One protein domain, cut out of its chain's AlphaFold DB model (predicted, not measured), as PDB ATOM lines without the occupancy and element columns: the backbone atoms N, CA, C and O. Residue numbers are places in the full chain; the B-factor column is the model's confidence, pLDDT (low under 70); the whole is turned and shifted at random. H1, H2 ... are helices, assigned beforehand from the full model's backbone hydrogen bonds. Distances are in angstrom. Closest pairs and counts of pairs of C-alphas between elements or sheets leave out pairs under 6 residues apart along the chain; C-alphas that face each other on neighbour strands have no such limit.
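Overview. This is residues 109 to 224 of the 254 residues of an uncharacterized protein of Rhodoferax sp (UniProt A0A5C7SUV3). H1 and H2 form a long helical hairpin; the chain folds back along it through short H3, and long H4 leaves the hairpin's turn end steeply. The printed part has 116 residues, with four named helices, H1 to H4 in order, and no named strand: all helix. It is an extended rod, radius of gyration of the C-alphas 21.1 A, spanning 75 by 29 by 15 A.

Along the chain. H1, residues 109 to 145, begins at C-alpha 109 (245.613, 255.079, 232.853), measures 50.4 A and has a kink of 28 degrees near residue 139. H2, residues 152 to 179, measures 40.9 A; H3 is residues 188 to 191. H4, residues 197 to 221, measures 36.0 A, ending at C-alpha 221 (179.715, 227.918, 244.592).

Arrangement. H1 and H2 touch at a shallow tilt of 9 degrees, opposite ways; the closest C-alphas, of Val 135 and Ile 163, are 6.3 A apart. H3 touches H2 at residues 163 to 167 alone, the closest C-alphas, Cys 190 and Cys 167, 5.0 A apart. H4 touches H1 at a steep tilt of 62 degrees, the closest C-alphas, Thr 204 and Pro 143, 4.4 A apart. Every O i to N i+4 pair is within hydrogen-bond range in H2 and H4, 31 of 33 in H1; H3 is too short for one.

Size, cuts and confidence. The farthest C-alphas, Leu 109 and Lys 223, are 75.6 A apart. Residues 217 to 223 stand free. The printed part has no cut, no link is long, and no printed residue is under 70.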
ATOM      1  N   LEU A 109     246.655 254.496 232.008       95.25
ATOM      2  CA  LEU A 109     245.613 255.079 232.853       95.25
ATOM      3  C   LEU A 109     244.524 255.751 232.011       95.25
ATOM      4  O   LEU A 109     243.346 255.524 232.264       95.25
ATOM      5  N   ALA A 110     244.895 256.509 230.977       92.44
ATOM      6  CA  ALA A 110     243.937 257.124 230.061       92.44
ATOM      7  C   ALA A 110     243.089 256.073 229.325       92.44
ATOM      8  O   ALA A 110     241.874 256.221 229.224       92.44
ATOM      9  N   GLN A 111     243.705 254.978 228.867       94.00
ATOM     10  CA  GLN A 111     242.985 253.851 228.265       94.00
ATOM     11  C   GLN A 111     242.043 253.168 229.264       94.00
ATOM     12  O   GLN A 111     240.907 252.853 228.920       94.00
ATOM     13  N   GLN A 112     242.488 252.953 230.505       94.12
ATOM     14  CA  GLN A 112     241.647 252.373 231.553       94.12
ATOM     15  C   GLN A 112     240.469 253.282 231.909       94.12
ATOM     16  O   GLN A 112     239.358 252.787 232.063       94.12
ATOM     17  N   LEU A 113     240.684 254.597 231.997       92.94
ATOM     18  CA  LEU A 113     239.618 255.572 232.224       92.94
ATOM     19  C   LEU A 113     238.589 255.565 231.088       92.94
ATOM     20  O   LEU A 113     237.396 255.586 231.373       92.94
ATOM     21  N   ASP A 114     239.019 255.468 229.827       91.69
ATOM     22  CA  ASP A 114     238.104 255.370 228.681       91.69
ATOM     23  C   ASP A 114     237.274 254.076 228.710       91.69
ATOM     24  O   ASP A 114     236.053 254.112 228.551       91.69
ATOM     25  N   VAL A 115     237.910 252.929 228.976       95.06
ATOM     26  CA  VAL A 115     237.215 251.634 229.090       95.06
ATOM     27  C   VAL A 115     236.221 251.646 230.252       95.06
ATOM     28  O   VAL A 115     235.059 251.279 230.072       95.06
ATOM     29  N   ASN A 116     236.650 252.119 231.423       94.50
ATOM     30  CA  ASN A 116     235.798 252.222 232.604       94.50
ATOM     31  C   ASN A 116     234.643 253.199 232.370       94.50
ATOM     32  O   ASN A 116     233.510 252.901 232.738       94.50
ATOM     33  N   GLY A 117     234.903 254.328 231.706       94.31
ATOM     34  CA  GLY A 117     233.884 255.295 231.318       94.31
ATOM     35  C   GLY A 117     232.826 254.667 230.411       94.31
ATOM     36  O   GLY A 117     231.633 254.765 230.699       94.31
ATOM     37  N   LYS A 118     233.236 253.951 229.360       93.81
ATOM     38  CA  LYS A 118     232.311 253.251 228.450       93.81
ATOM     39  C   LYS A 118     231.475 252.199 229.175       93.81
ATOM     40  O   LYS A 118     230.269 252.105 228.950       93.81
ATOM     41  N   GLN A 119     232.094 251.430 230.069       95.50
ATOM     42  CA  GLN A 119     231.388 250.449 230.889       95.50
ATOM     43  C   GLN A 119     230.397 251.119 231.850       95.50
ATOM     44  O   GLN A 119     229.271 250.639 232.009       95.50
ATOM     45  N   ALA A 120     230.773 252.244 232.456       94.94
ATOM     46  CA  ALA A 120     229.882 253.015 233.308       94.94
ATOM     47  C   ALA A 120     228.701 253.575 232.508       94.94
ATOM     48  O   ALA A 120     227.565 253.440 232.950       94.94
ATOM     49  N   LYS A 121     228.925 254.084 231.291       94.44
ATOM     50  CA  LYS A 121     227.853 254.528 230.388       94.44
ATOM     51  C   LYS A 121     226.864 253.412 230.067       94.44
ATOM     52  O   LYS A 121     225.663 253.594 230.237       94.44
ATOM     53  N   ALA A 122     227.357 252.238 229.677       94.75
ATOM     54  CA  ALA A 122     226.503 251.076 229.430       94.75
ATOM     55  C   ALA A 122     225.701 250.673 230.681       94.75
ATOM     56  O   ALA A 122     224.520 250.331 230.597       94.75
ATOM     57  N   THR A 123     226.329 250.759 231.855       95.25
ATOM     58  CA  THR A 123     225.679 250.480 233.140       95.25
ATOM     59  C   THR A 123     224.569 251.485 233.433       95.25
ATOM     60  O   THR A 123     223.453 251.074 233.747       95.25
ATOM     61  N   VAL A 124     224.846 252.782 233.283       95.25
ATOM     62  CA  VAL A 124     223.868 253.862 233.469       95.25
ATOM     63  C   VAL A 124     222.697 253.698 232.503       95.25
ATOM     64  O   VAL A 124     221.556 253.759 232.944       95.25
ATOM     65  N   ALA A 125     222.937 253.377 231.230       92.69
ATOM     66  CA  ALA A 125     221.868 253.110 230.265       92.69
ATOM     67  C   ALA A 125     220.983 251.914 230.679       92.69
ATOM     68  O   ALA A 125     219.752 251.972 230.613       92.69
ATOM     69  N   ALA A 126     221.587 250.830 231.177       93.94
ATOM     70  CA  ALA A 126     220.844 249.676 231.685       93.94
ATOM     71  C   ALA A 126     220.068 249.986 232.979       93.94
ATOM     72  O   ALA A 126     219.024 249.383 233.247       93.94
ATOM     73  N   VAL A 127     220.584 250.885 233.818       93.56
ATOM     74  CA  VAL A 127     219.897 251.377 235.018       93.56
ATOM     75  C   VAL A 127     218.737 252.288 234.618       93.56
ATOM     76  O   VAL A 127     217.622 252.035 235.058       93.56
ATOM     77  N   HIS A 128     218.943 253.227 233.694       92.12
ATOM     78  CA  HIS A 128     217.903 254.083 233.119       92.12
ATOM     79  C   HIS A 128     216.711 253.260 232.615       92.12
ATOM     80  O   HIS A 128     215.573 253.498 233.016       92.12
ATOM     81  N   GLN A 129     216.965 252.212 231.825       90.50
ATOM     82  CA  GLN A 129     215.907 251.331 231.328       90.50
ATOM     83  C   GLN A 129     215.160 250.602 232.459       90.50
ATOM     84  O   GLN A 129     213.955 250.358 232.357       90.50
ATOM     85  N   ARG A 130     215.855 250.226 233.539       91.25
ATOM     86  CA  ARG A 130     215.238 249.593 234.714       91.25
ATOM     87  C   ARG A 130     214.403 250.581 235.521       91.25
ATOM     88  O   ARG A 130     213.297 250.212 235.904       91.25
ATOM     89  N   LEU A 131     214.876 251.812 235.716       91.06
ATOM     90  CA  LEU A 131     214.106 252.884 236.352       91.06
ATOM     91  C   LEU A 131     212.848 253.196 235.534       91.06
ATOM     92  O   LEU A 131     211.762 253.213 236.101       91.06
ATOM     93  N   ALA A 132     212.960 253.303 234.205       89.25
ATOM     94  CA  ALA A 132     211.821 253.492 233.300       89.25
ATOM     95  C   ALA A 132     210.741 252.427 233.487       89.25
ATOM     96  O   ALA A 132     209.557 252.721 233.650       89.25
ATOM     97  N   LYS A 133     211.164 251.159 233.484       89.25
ATOM     98  CA  LYS A 133     210.268 250.020 233.687       89.25
ATOM     99  C   LYS A 133     209.683 250.010 235.099       89.25
ATOM    100  O   LYS A 133     208.513 249.679 235.248       89.25
ATOM    101  N   GLY A 134     210.473 250.367 236.112       88.94
ATOM    102  CA  GLY A 134     210.044 250.459 237.507       88.94
ATOM    103  C   GLY A 134     208.953 251.506 237.700       88.94
ATOM    104  O   GLY A 134     207.866 251.163 238.152       88.94
ATOM    105  N   VAL A 135     209.202 252.739 237.251       89.75
ATOM    106  CA  VAL A 135     208.223 253.835 237.262       89.75
ATOM    107  C   VAL A 135     206.962 253.440 236.500       89.75
ATOM    108  O   VAL A 135     205.859 253.549 237.029       89.75
ATOM    109  N   SER A 136     207.107 252.915 235.279       88.25
ATOM    110  CA  SER A 136     205.958 252.477 234.483       88.25
ATOM    111  C   SER A 136     205.142 251.395 235.189       88.25
ATOM    112  O   SER A 136     203.918 251.394 235.069       88.25
ATOM    113  N   ARG A 137     205.791 250.470 235.907       87.00
ATOM    114  CA  ARG A 137     205.114 249.410 236.657       87.00
ATOM    115  C   ARG A 137     204.397 249.961 237.888       87.00
ATOM    116  O   ARG A 137     203.247 249.585 238.081       87.00
ATOM    117  N   ASN A 138     205.017 250.858 238.658       87.06
ATOM    118  CA  ASN A 138     204.370 251.498 239.812       87.06
ATOM    119  C   ASN A 138     203.143 252.303 239.366       87.06
ATOM    120  O   ASN A 138     202.056 252.117 239.904       87.06
ATOM    121  N   VAL A 139     203.272 253.106 238.305       86.94
ATOM    122  CA  VAL A 139     202.145 253.864 237.739       86.94
ATOM    123  C   VAL A 139     201.031 252.932 237.247       86.94
ATOM    124  O   VAL A 139     199.855 253.191 237.496       86.94
ATOM    125  N   ALA A 140     201.373 251.829 236.576       85.88
ATOM    126  CA  ALA A 140     200.385 250.857 236.110       85.88
ATOM    127  C   ALA A 140     199.713 250.074 237.254       85.88
ATOM    128  O   ALA A 140     198.574 249.635 237.092       85.88
ATOM    129  N   ALA A 141     200.386 249.907 238.395       84.88
ATOM    130  CA  ALA A 141     199.866 249.212 239.572       84.88
ATOM    131  C   ALA A 141     198.938 250.085 240.436       84.88
ATOM    132  O   ALA A 141     198.167 249.549 241.238       84.88
ATOM    133  N   LEU A 142     198.935 251.410 240.228       85.19
ATOM    134  CA  LEU A 142     198.101 252.359 240.973       85.19
ATOM    135  C   LEU A 142     196.635 251.916 241.112       85.19
ATOM    136  O   LEU A 142     196.126 251.947 242.235       85.19
ATOM    137  N   PRO A 143     195.925 251.470 240.052       80.06
ATOM    138  CA  PRO A 143     194.515 251.126 240.183       80.06
ATOM    139  C   PRO A 143     194.259 249.910 241.078       80.06
ATOM    140  O   PRO A 143     193.211 249.855 241.718       80.06
ATOM    141  N   SER A 144     195.194 248.954 241.114       76.56
ATOM    142  CA  SER A 144     195.098 247.720 241.904       76.56
ATOM    143  C   SER A 144     195.577 247.877 243.344       76.56
ATOM    144  O   SER A 144     195.071 247.187 244.222       76.56
ATOM    145  N   GLU A 145     196.524 248.779 243.598       78.38
ATOM    146  CA  GLU A 145     197.079 249.017 244.938       78.38
ATOM    147  C   GLU A 145     196.308 250.088 245.713       78.38
ATOM    148  O   GLU A 145     196.428 250.209 246.932       78.38
ATOM    149  N   SER A 146     195.478 250.866 245.019       81.44
ATOM    150  CA  SER A 146     194.701 251.924 245.646       81.44
ATOM    151  C   SER A 146     193.406 251.399 246.254       81.44
ATOM    152  O   SER A 146     192.596 250.736 245.604       81.44
ATOM    153  N   ILE A 147     193.155 251.796 247.500       79.56
ATOM    154  CA  ILE A 147     191.835 251.679 248.118       79.56
ATOM    155  C   ILE A 147     191.008 252.895 247.678       79.56
ATOM    156  O   ILE A 147     191.451 254.030 247.907       79.56
ATOM    157  N   PRO A 148     189.818 252.699 247.072       78.31
ATOM    158  CA  PRO A 148     188.933 253.793 246.698       78.31
ATOM    159  C   PRO A 148     188.752 254.788 247.847       78.31
ATOM    160  O   PRO A 148     188.456 254.397 248.975       78.31
ATOM    161  N   TYR A 149     188.904 256.075 247.542       79.00
ATOM    162  CA  TYR A 149     188.740 257.217 248.450       79.00
ATOM    163  C   TYR A 149     189.777 257.376 249.577       79.00
ATOM    164  O   TYR A 149     190.192 258.506 249.806       79.00
ATOM    165  N   LEU A 150     190.220 256.310 250.257       77.31
ATOM    166  CA  LEU A 150     191.119 256.432 251.420       77.31
ATOM    167  C   LEU A 150     192.616 256.319 251.106       77.31
ATOM    168  O   LEU A 150     193.418 256.926 251.808       77.31
ATOM    169  N   GLY A 151     193.009 255.563 250.076       76.62
ATOM    170  CA  GLY A 151     194.429 255.300 249.782       76.62
ATOM    171  C   GLY A 151     195.007 256.105 248.617       76.62
ATOM    172  O   GLY A 151     196.217 256.261 248.513       76.62
ATOM    173  N   LEU A 152     194.145 256.649 247.754       81.88
ATOM    174  CA  LEU A 152     194.541 257.215 246.460       81.88
ATOM    175  C   LEU A 152     195.539 258.370 246.569       81.88
ATOM    176  O   LEU A 152     196.527 258.392 245.844       81.88
ATOM    177  N   GLY A 153     195.290 259.321 247.474       80.44
ATOM    178  CA  GLY A 153     196.164 260.485 247.634       80.44
ATOM    179  C   GLY A 153     197.576 260.097 248.075       80.44
ATOM    180  O   GLY A 153     198.550 260.619 247.541       80.44
ATOM    181  N   VAL A 154     197.687 259.133 248.996       83.06
ATOM    182  CA  VAL A 154     198.978 258.649 249.503       83.06
ATOM    183  C   VAL A 154     199.728 257.881 248.417       83.06
ATOM    184  O   VAL A 154     200.889 258.184 248.164       83.06
ATOM    185  N   THR A 155     199.071 256.948 247.722       84.81
ATOM    186  CA  THR A 155     199.714 256.159 246.658       84.81
ATOM    187  C   THR A 155     200.196 257.047 245.508       84.81
ATOM    188  O   THR A 155     201.305 256.865 245.005       84.81
ATOM    189  N   LEU A 156     199.406 258.056 245.120       86.38
ATOM    190  CA  LEU A 156     199.800 259.030 244.101       86.38
ATOM    191  C   LEU A 156     200.970 259.909 244.553       86.38
ATOM    192  O   LEU A 156     201.872 260.168 243.758       86.38
ATOM    193  N   ALA A 157     200.978 260.347 245.815       85.62
ATOM    194  CA  ALA A 157     202.075 261.132 246.372       85.62
ATOM    195  C   ALA A 157     203.383 260.327 246.408       85.62
ATOM    196  O   ALA A 157     204.397 260.806 245.911       85.62
ATOM    197  N   VAL A 158     203.348 259.087 246.910       88.12
ATOM    198  CA  VAL A 158     204.519 258.191 246.933       88.12
ATOM    199  C   VAL A 158     205.009 257.903 245.516       88.12
ATOM    200  O   VAL A 158     206.192 258.053 245.243       88.12
ATOM    201  N   THR A 159     204.108 257.616 244.575       89.81
ATOM    202  CA  THR A 159     204.491 257.388 243.170       89.81
ATOM    203  C   THR A 159     205.103 258.635 242.529       89.81
ATOM    204  O   THR A 159     206.009 258.536 241.707       89.81
ATOM    205  N   SER A 160     204.633 259.827 242.903       89.81
ATOM    206  CA  SER A 160     205.225 261.085 242.432       89.81
ATOM    207  C   SER A 160     206.638 261.287 242.988       89.81
ATOM    208  O   SER A 160     207.518 261.734 242.253       89.81
ATOM    209  N   LEU A 161     206.866 260.930 244.256       90.25
ATOM    210  CA  LEU A 161     208.196 260.943 244.871       90.25
ATOM    211  C   LEU A 161     209.126 259.913 244.223       90.25
ATOM    212  O   LEU A 161     210.245 260.270 243.878       90.25
ATOM    213  N   ASP A 162     208.650 258.698 243.944       90.81
ATOM    214  CA  ASP A 162     209.434 257.669 243.245       90.81
ATOM    215  C   ASP A 162     209.946 258.172 241.884       90.81
ATOM    216  O   ASP A 162     211.096 257.937 241.510       90.81
ATOM    217  N   ILE A 163     209.100 258.886 241.130       91.25
ATOM    218  CA  ILE A 163     209.483 259.489 239.844       91.25
ATOM    219  C   ILE A 163     210.509 260.601 240.044       91.25
ATOM    220  O   ILE A 163     211.473 260.698 239.280       91.25
ATOM    221  N   TYR A 164     210.310 261.441 241.059       91.62
ATOM    222  CA  TYR A 164     211.240 262.513 241.388       91.62
ATOM    223  C   TYR A 164     212.623 261.964 241.769       91.62
ATOM    224  O   TYR A 164     213.628 262.397 241.206       91.62
ATOM    225  N   ASP A 165     212.685 260.965 242.647       92.88
ATOM    226  CA  ASP A 165     213.935 260.351 243.091       92.88
ATOM    227  C   ASP A 165     214.629 259.600 241.947       92.88
ATOM    228  O   ASP A 165     215.848 259.704 241.775       92.88
ATOM    229  N   ALA A 166     213.863 258.914 241.092       91.69
ATOM    230  CA  ALA A 166     214.379 258.307 239.867       91.69
ATOM    231  C   ALA A 166     214.989 259.357 238.920       91.69
ATOM    232  O   ALA A 166     216.041 259.123 238.320       91.69
ATOM    233  N   CYS A 167     214.356 260.527 238.808       91.94
ATOM    234  CA  CYS A 167     214.859 261.641 238.015       91.94
ATOM    235  C   CYS A 167     216.166 262.214 238.585       91.94
ATOM    236  O   CYS A 167     217.135 262.378 237.839       91.94
ATOM    237  N   GLN A 168     216.229 262.472 239.897       93.19
ATOM    238  CA  GLN A 168     217.454 262.956 240.546       93.19
ATOM    239  C   GLN A 168     218.595 261.946 240.404       93.19
ATOM    240  O   GLN A 168     219.695 262.314 240.009       93.19
ATOM    241  N   THR A 169     218.304 260.657 240.579       93.38
ATOM    242  CA  THR A 169     219.284 259.579 240.382       93.38
ATOM    243  C   THR A 169     219.882 259.600 238.968       93.38
ATOM    244  O   THR A 169     221.090 259.448 238.792       93.38
ATOM    245  N   MET A 170     219.063 259.822 237.933       92.62
ATOM    246  CA  MET A 170     219.562 259.936 236.557       92.62
ATOM    247  C   MET A 170     220.400 261.194 236.325       92.62
ATOM    248  O   MET A 170     221.357 261.152 235.551       92.62
ATOM    249  N   LYS A 171     220.070 262.298 236.997       93.12
ATOM    250  CA  LYS A 171     220.874 263.519 236.956       93.12
ATOM    251  C   LYS A 171     222.259 263.288 237.563       93.12
ATOM    252  O   LYS A 171     223.252 263.628 236.924       93.12
ATOM    253  N   ASP A 172     222.328 262.628 238.716       94.44
ATOM    254  CA  ASP A 172     223.595 262.285 239.372       94.44
ATOM    255  C   ASP A 172     224.448 261.350 238.501       94.44
ATOM    256  O   ASP A 172     225.663 261.523 238.378       94.44
ATOM    257  N   PHE A 173     223.819 260.385 237.819       94.81
ATOM    258  CA  PHE A 173     224.525 259.540 236.858       94.81
ATOM    259  C   PHE A 173     225.050 260.319 235.653       94.81
ATOM    260  O   PHE A 173     226.169 260.055 235.214       94.81
ATOM    261  N   ASN A 174     224.297 261.283 235.127       94.38
ATOM    262  CA  ASN A 174     224.769 262.135 234.036       94.38
ATOM    263  C   ASN A 174     225.948 263.015 234.461       94.38
ATOM    264  O   ASN A 174     226.914 263.144 233.709       94.38
ATOM    265  N   ASP A 175     225.922 263.547 235.683       94.56
ATOM    266  CA  ASP A 175     227.052 264.290 236.237       94.56
ATOM    267  C   ASP A 175     228.300 263.397 236.350       94.56
ATOM    268  O   ASP A 175     229.389 263.805 235.934       94.56
ATOM    269  N   LEU A 176     228.147 262.147 236.805       94.25
ATOM    270  CA  LEU A 176     229.226 261.154 236.841       94.25
ATOM    271  C   LEU A 176     229.766 260.834 235.434       94.25
ATOM    272  O   LEU A 176     230.980 260.815 235.221       94.25
ATOM    273  N   LEU A 177     228.891 260.613 234.449       94.31
ATOM    274  CA  LEU A 177     229.296 260.349 233.063       94.31
ATOM    275  C   LEU A 177     230.036 261.538 232.441       94.31
ATOM    276  O   LEU A 177     231.023 261.331 231.724       94.31
ATOM    277  N   ARG A 178     229.632 262.772 232.760       94.25
ATOM    278  CA  ARG A 178     230.330 263.990 232.336       94.25
ATOM    279  C   ARG A 178     231.727 264.079 232.942       94.25
ATOM    280  O   ARG A 178     232.669 264.378 232.211       94.25
ATOM    281  N   MET A 179     231.888 263.757 234.229       91.88
ATOM    282  CA  MET A 179     233.210 263.697 234.875       91.88
ATOM    283  C   MET A 179     234.137 262.659 234.222       91.88
ATOM    284  O   MET A 179     235.345 262.865 234.171       91.88
ATOM    285  N   MET A 180     233.582 261.574 233.672       91.25
ATOM    286  CA  MET A 180     234.329 260.546 232.931       91.25
ATOM    287  C   MET A 180     234.464 260.827 231.422       91.25
ATOM    288  O   MET A 180     234.978 259.984 230.684       91.25
ATOM    289  N   GLY A 181     233.986 261.976 230.932       91.19
ATOM    290  CA  GLY A 181     234.063 262.354 229.516       91.19
ATOM    291  C   GLY A 181     233.167 261.536 228.575       91.19
ATOM    292  O   GLY A 181     233.427 261.485 227.379       91.19
ATOM    293  N   GLN A 182     232.120 260.882 229.090       91.06
ATOM    294  CA  GLN A 182     231.251 259.969 228.327       91.06
ATOM    295  C   GLN A 182     229.955 260.620 227.809       91.06
ATOM    296  O   GLN A 182     229.165 259.975 227.101       91.06
ATOM    297  N   GLY A 183     229.747 261.898 228.136       88.44
ATOM    298  CA  GLY A 183     228.541 262.661 227.813       88.44
ATOM    299  C   GLY A 183     227.411 262.402 228.806       88.44
ATOM    300  O   GLY A 183     227.667 262.141 229.976       88.44
ATOM    301  N   GLU A 184     226.172 262.477 228.329       87.81
ATOM    302  CA  GLU A 184     224.960 262.338 229.145       87.81
ATOM    303  C   GLU A 184     223.987 261.347 228.483       87.81
ATOM    304  O   GLU A 184     223.965 261.204 227.257       87.81
ATOM    305  N   GLU A 185     223.187 260.663 229.297       84.81
ATOM    306  CA  GLU A 185     222.020 259.891 228.869       84.81
ATOM    307  C   GLU A 185     220.753 260.747 228.992       84.81
ATOM    308  O   GLU A 185     220.640 261.605 229.871       84.81
ATOM    309  N   LYS A 186     219.772 260.537 228.110       78.12
ATOM    310  CA  LYS A 186     218.544 261.343 228.138       78.12
ATOM    311  C   LYS A 186     217.684 260.985 229.356       78.12
ATOM    312  O   LYS A 186     217.327 259.816 229.504       78.12
ATOM    313  N   PRO A 187     217.290 261.956 230.198       71.44
ATOM    314  CA  PRO A 187     216.464 261.701 231.370       71.44
ATOM    315  C   PRO A 187     214.969 261.699 231.001       71.44
ATOM    316  O   PRO A 187     214.176 262.462 231.555       71.44
ATOM    317  N   ASP A 188     214.564 260.839 230.063       76.31
ATOM    318  CA  ASP A 188     213.190 260.794 229.525       76.31
ATOM    319  C   ASP A 188     212.136 260.446 230.606       76.31
ATOM    320  O   ASP A 188     210.941 260.685 230.438       76.31
ATOM    321  N   LEU A 189     212.591 259.941 231.758       78.00
ATOM    322  CA  LEU A 189     211.804 259.634 232.958       78.00
ATOM    323  C   LEU A 189     211.267 260.874 233.682       78.00
ATOM    324  O   LEU A 189     210.193 260.836 234.277       78.00
ATOM    325  N   CYS A 190     212.015 261.979 233.654       81.25
ATOM    326  CA  CYS A 190     211.736 263.172 234.460       81.25
ATOM    327  C   CYS A 190     210.463 263.920 234.028       81.25
ATOM    328  O   CYS A 190     209.985 264.793 234.749       81.25
ATOM    329  N   GLY A 191     209.922 263.602 232.847       73.06
ATOM    330  CA  GLY A 191     208.697 264.193 232.299       73.06
ATOM    331  C   GLY A 191     207.471 263.281 232.376       73.06
ATOM    332  O   GLY A 191     206.441 263.590 231.773       73.06
ATOM    333  N   GLN A 192     207.570 262.138 233.058       78.56
ATOM    334  CA  GLN A 192     206.502 261.147 233.076       78.56
ATOM    335  C   GLN A 192     205.326 261.644 233.930       78.56
ATOM    336  O   GLN A 192     205.467 261.934 235.116       78.56
ATOM    337  N   LYS A 193     204.147 261.780 233.310       79.19
ATOM    338  CA  LYS A 193     202.949 262.276 233.998       79.19
ATOM    339  C   LYS A 193     202.355 261.193 234.892       79.19
ATOM    340  O   LYS A 193     201.958 260.135 234.406       79.19
ATOM    341  N   VAL A 194     202.230 261.506 236.179       83.75
ATOM    342  CA  VAL A 194     201.415 260.731 237.118       83.75
ATOM    343  C   VAL A 194     199.934 260.963 236.787       83.75
ATOM    344  O   VAL A 194     199.544 262.110 236.541       83.75
ATOM    345  N   PRO A 195     199.100 259.909 236.737       83.19
ATOM    346  CA  PRO A 195     197.667 260.061 236.521       83.19
ATOM    347  C   PRO A 195     197.007 260.842 237.661       83.19
ATOM    348  O   PRO A 195     197.466 260.850 238.802       83.19
ATOM    349  N   THR A 196     195.896 261.504 237.350       85.75
ATOM    350  CA  THR A 196     195.139 262.278 238.344       85.75
ATOM    351  C   THR A 196     194.348 261.371 239.286       85.75
ATOM    352  O   THR A 196     194.030 260.227 238.951       85.75
ATOM    353  N   VAL A 197     193.968 261.907 240.452       81.94
ATOM    354  CA  VAL A 197     193.112 261.211 241.431       81.94
ATOM    355  C   VAL A 197     191.853 260.653 240.767       81.94
ATOM    356  O   VAL A 197     191.506 259.498 241.003       81.94
ATOM    357  N   ASP A 198     191.210 261.424 239.887       83.56
ATOM    358  CA  ASP A 198     189.987 261.002 239.198       83.56
ATOM    359  C   ASP A 198     190.227 259.847 238.217       83.56
ATOM    360  O   ASP A 198     189.429 258.909 238.155       83.56
ATOM    361  N   GLN A 199     191.350 259.869 237.491       84.62
ATOM    362  CA  GLN A 199     191.732 258.795 236.566       84.62
ATOM    363  C   GLN A 199     191.995 257.482 237.306       84.62
ATOM    364  O   GLN A 199     191.521 256.419 236.885       84.62
ATOM    365  N   VAL A 200     192.718 257.548 238.428       84.38
ATOM    366  CA  VAL A 200     192.980 256.363 239.248       84.38
ATOM    367  C   VAL A 200     191.689 255.892 239.915       84.38
ATOM    368  O   VAL A 200     191.369 254.715 239.819       84.38
ATOM    369  N   LEU A 201     190.873 256.789 240.478       84.25
ATOM    370  CA  LEU A 201     189.597 256.440 241.108       84.25
ATOM    371  C   LEU A 201     188.637 255.732 240.140       84.25
ATOM    372  O   LEU A 201     188.009 254.743 240.523       84.25
ATOM    373  N   ALA A 202     188.513 256.209 238.898       83.00
ATOM    374  CA  ALA A 202     187.680 255.572 237.877       83.00
ATOM    375  C   ALA A 202     188.161 254.146 237.548       83.00
ATOM    376  O   ALA A 202     187.359 253.207 237.468       83.00
ATOM    377  N   SER A 203     189.478 253.971 237.434       81.25
ATOM    378  CA  SER A 203     190.111 252.687 237.118       81.25
ATOM    379  C   SER A 203     190.013 251.705 238.292       81.25
ATOM    380  O   SER A 203     189.584 250.562 238.120       81.25
ATOM    381  N   THR A 204     190.304 252.171 239.509       81.75
ATOM    382  CA  THR A 204     190.197 251.408 240.757       81.75
ATOM    383  C   THR A 204     188.768 250.953 241.008       81.75
ATOM    384  O   THR A 204     188.565 249.790 241.332       81.75
ATOM    385  N   LYS A 205     187.755 251.815 240.824       78.69
ATOM    386  CA  LYS A 205     186.340 251.427 240.989       78.69
ATOM    387  C   LYS A 205     185.962 250.256 240.087       78.69
ATOM    388  O   LYS A 205     185.261 249.350 240.529       78.69
ATOM    389  N   THR A 206     186.432 250.265 238.844       76.81
ATOM    390  CA  THR A 206     186.145 249.201 237.877       76.81
ATOM    391  C   THR A 206     186.815 247.886 238.290       76.81
ATOM    392  O   THR A 206     186.142 246.858 238.352       76.81
ATOM    393  N   GLY A 207     188.103 247.927 238.651       76.94
ATOM    394  CA  GLY A 207     188.853 246.748 239.104       76.94
ATOM    395  C   GLY A 207     188.367 246.178 240.441       76.94
ATOM    396  O   GLY A 207     188.236 244.967 240.596       76.94
ATOM    397  N   TRP A 208     188.021 247.039 241.399       77.19
ATOM    398  CA  TRP A 208     187.424 246.611 242.665       77.19
ATOM    399  C   TRP A 208     186.070 245.948 242.450       77.19
ATOM    400  O   TRP A 208     185.809 244.897 243.029       77.19
ATOM    401  N   ARG A 209     185.212 246.525 241.600       77.50
ATOM    402  CA  ARG A 209     183.892 245.953 241.310       77.50
ATOM    403  C   ARG A 209     184.010 244.558 240.705       77.50
ATOM    404  O   ARG A 209     183.315 243.658 241.165       77.50
ATOM    405  N   SER A 210     184.898 244.367 239.729       79.81
ATOM    406  CA  SER A 210     185.105 243.058 239.104       79.81
ATOM    407  C   SER A 210     185.712 242.040 240.076       79.81
ATOM    408  O   SER A 210     185.270 240.894 240.109       79.81
ATOM    409  N   SER A 211     186.664 242.452 240.921       79.44
ATOM    410  CA  SER A 211     187.252 241.579 241.943       79.44
ATOM    411  C   SER A 211     186.218 241.136 242.979       79.44
ATOM    412  O   SER A 211     186.140 239.957 243.318       79.44
ATOM    413  N   VAL A 212     185.393 242.068 243.457       78.19
ATOM    414  CA  VAL A 212     184.316 241.788 244.410       78.19
ATOM    415  C   VAL A 212     183.248 240.883 243.794       78.19
ATOM    416  O   VAL A 212     182.816 239.930 244.442       78.19
ATOM    417  N   GLN A 213     182.852 241.131 242.541       79.62
ATOM    418  CA  GLN A 213     181.921 240.266 241.809       79.62
ATOM    419  C   GLN A 213     182.464 238.842 241.682       79.62
ATOM    420  O   GLN A 213     181.749 237.901 242.008       79.62
ATOM    421  N   ARG A 214     183.743 238.680 241.322       82.19
ATOM    422  CA  ARG A 214     184.374 237.357 241.220       82.19
ATOM    423  C   ARG A 214     184.347 236.600 242.547       82.19
ATOM    424  O   ARG A 214     183.909 235.461 242.581       82.19
ATOM    425  N   VAL A 215     184.742 237.248 243.647       79.81
ATOM    426  CA  VAL A 215     184.692 236.634 244.990       79.81
ATOM    427  C   VAL A 215     183.260 236.273 245.383       79.81
ATOM    428  O   VAL A 215     183.025 235.223 245.974       79.81
ATOM    429  N   THR A 216     182.295 237.126 245.040       79.38
ATOM    430  CA  THR A 216     180.871 236.884 245.300       79.38
ATOM    431  C   THR A 216     180.367 235.662 244.531       79.38
ATOM    432  O   THR A 216     179.642 234.842 245.092       79.38
ATOM    433  N   ASP A 217     180.753 235.514 243.265       82.75
ATOM    434  CA  ASP A 217     180.365 234.378 242.429       82.75
ATOM    435  C   ASP A 217     181.044 233.079 242.876       82.75
ATOM    436  O   ASP A 217     180.363 232.061 243.011       82.75
ATOM    437  N   ASP A 218     182.329 233.128 243.233       82.50
ATOM    438  CA  ASP A 218     183.043 231.998 243.831       82.50
ATOM    439  C   ASP A 218     182.374 231.578 245.149       82.50
ATOM    440  O   ASP A 218     182.076 230.403 245.354       82.50
ATOM    441  N   ALA A 219     182.033 232.523 246.030       79.62
ATOM    442  CA  ALA A 219     181.400 232.227 247.315       79.62
ATOM    443  C   ALA A 219     180.021 231.549 247.174       79.62
ATOM    444  O   ALA A 219     179.686 230.673 247.979       79.62
ATOM    445  N   LYS A 220     179.251 231.870 246.121       80.62
ATOM    446  CA  LYS A 220     177.997 231.162 245.795       80.62
ATOM    447  C   LYS A 220     178.241 229.681 245.494       80.62
ATOM    448  O   LYS A 220     177.408 228.854 245.865       80.62
ATOM    449  N   THR A 221     179.370 229.326 244.870       83.56
ATOM    450  CA  THR A 221     179.715 227.918 244.592       83.56
ATOM    451  C   THR A 221     179.977 227.117 245.869       83.56
ATOM    452  O   THR A 221     179.632 225.938 245.939       83.56
ATOM    453  N   PHE A 222     180.488 227.771 246.917       81.38
ATOM    454  CA  PHE A 222     180.784 227.150 248.210       81.38
ATOM    455  C   PHE A 222     179.597 227.146 249.192       81.38
ATOM    456  O   PHE A 222     179.746 226.667 250.314       81.38
ATOM    457  N   LYS A 223     178.416 227.650 248.792       79.12
ATOM    458  CA  LYS A 223     177.202 227.763 249.635       79.12
ATOM    459  C   LYS A 223     177.443 228.469 250.981       79.12
ATOM    460  O   LYS A 223     176.754 228.194 251.962       79.12
ATOM    461  N   VAL A 224     178.414 229.378 251.032       77.12
ATOM    462  CA  VAL A 224     178.664 230.222 252.207       77.12
ATOM    463  C   VAL A 224     177.727 231.429 252.140       77.12
ATOM    464  O   VAL A 224     177.416 231.910 251.051       77.12
TER     465      VAL A 224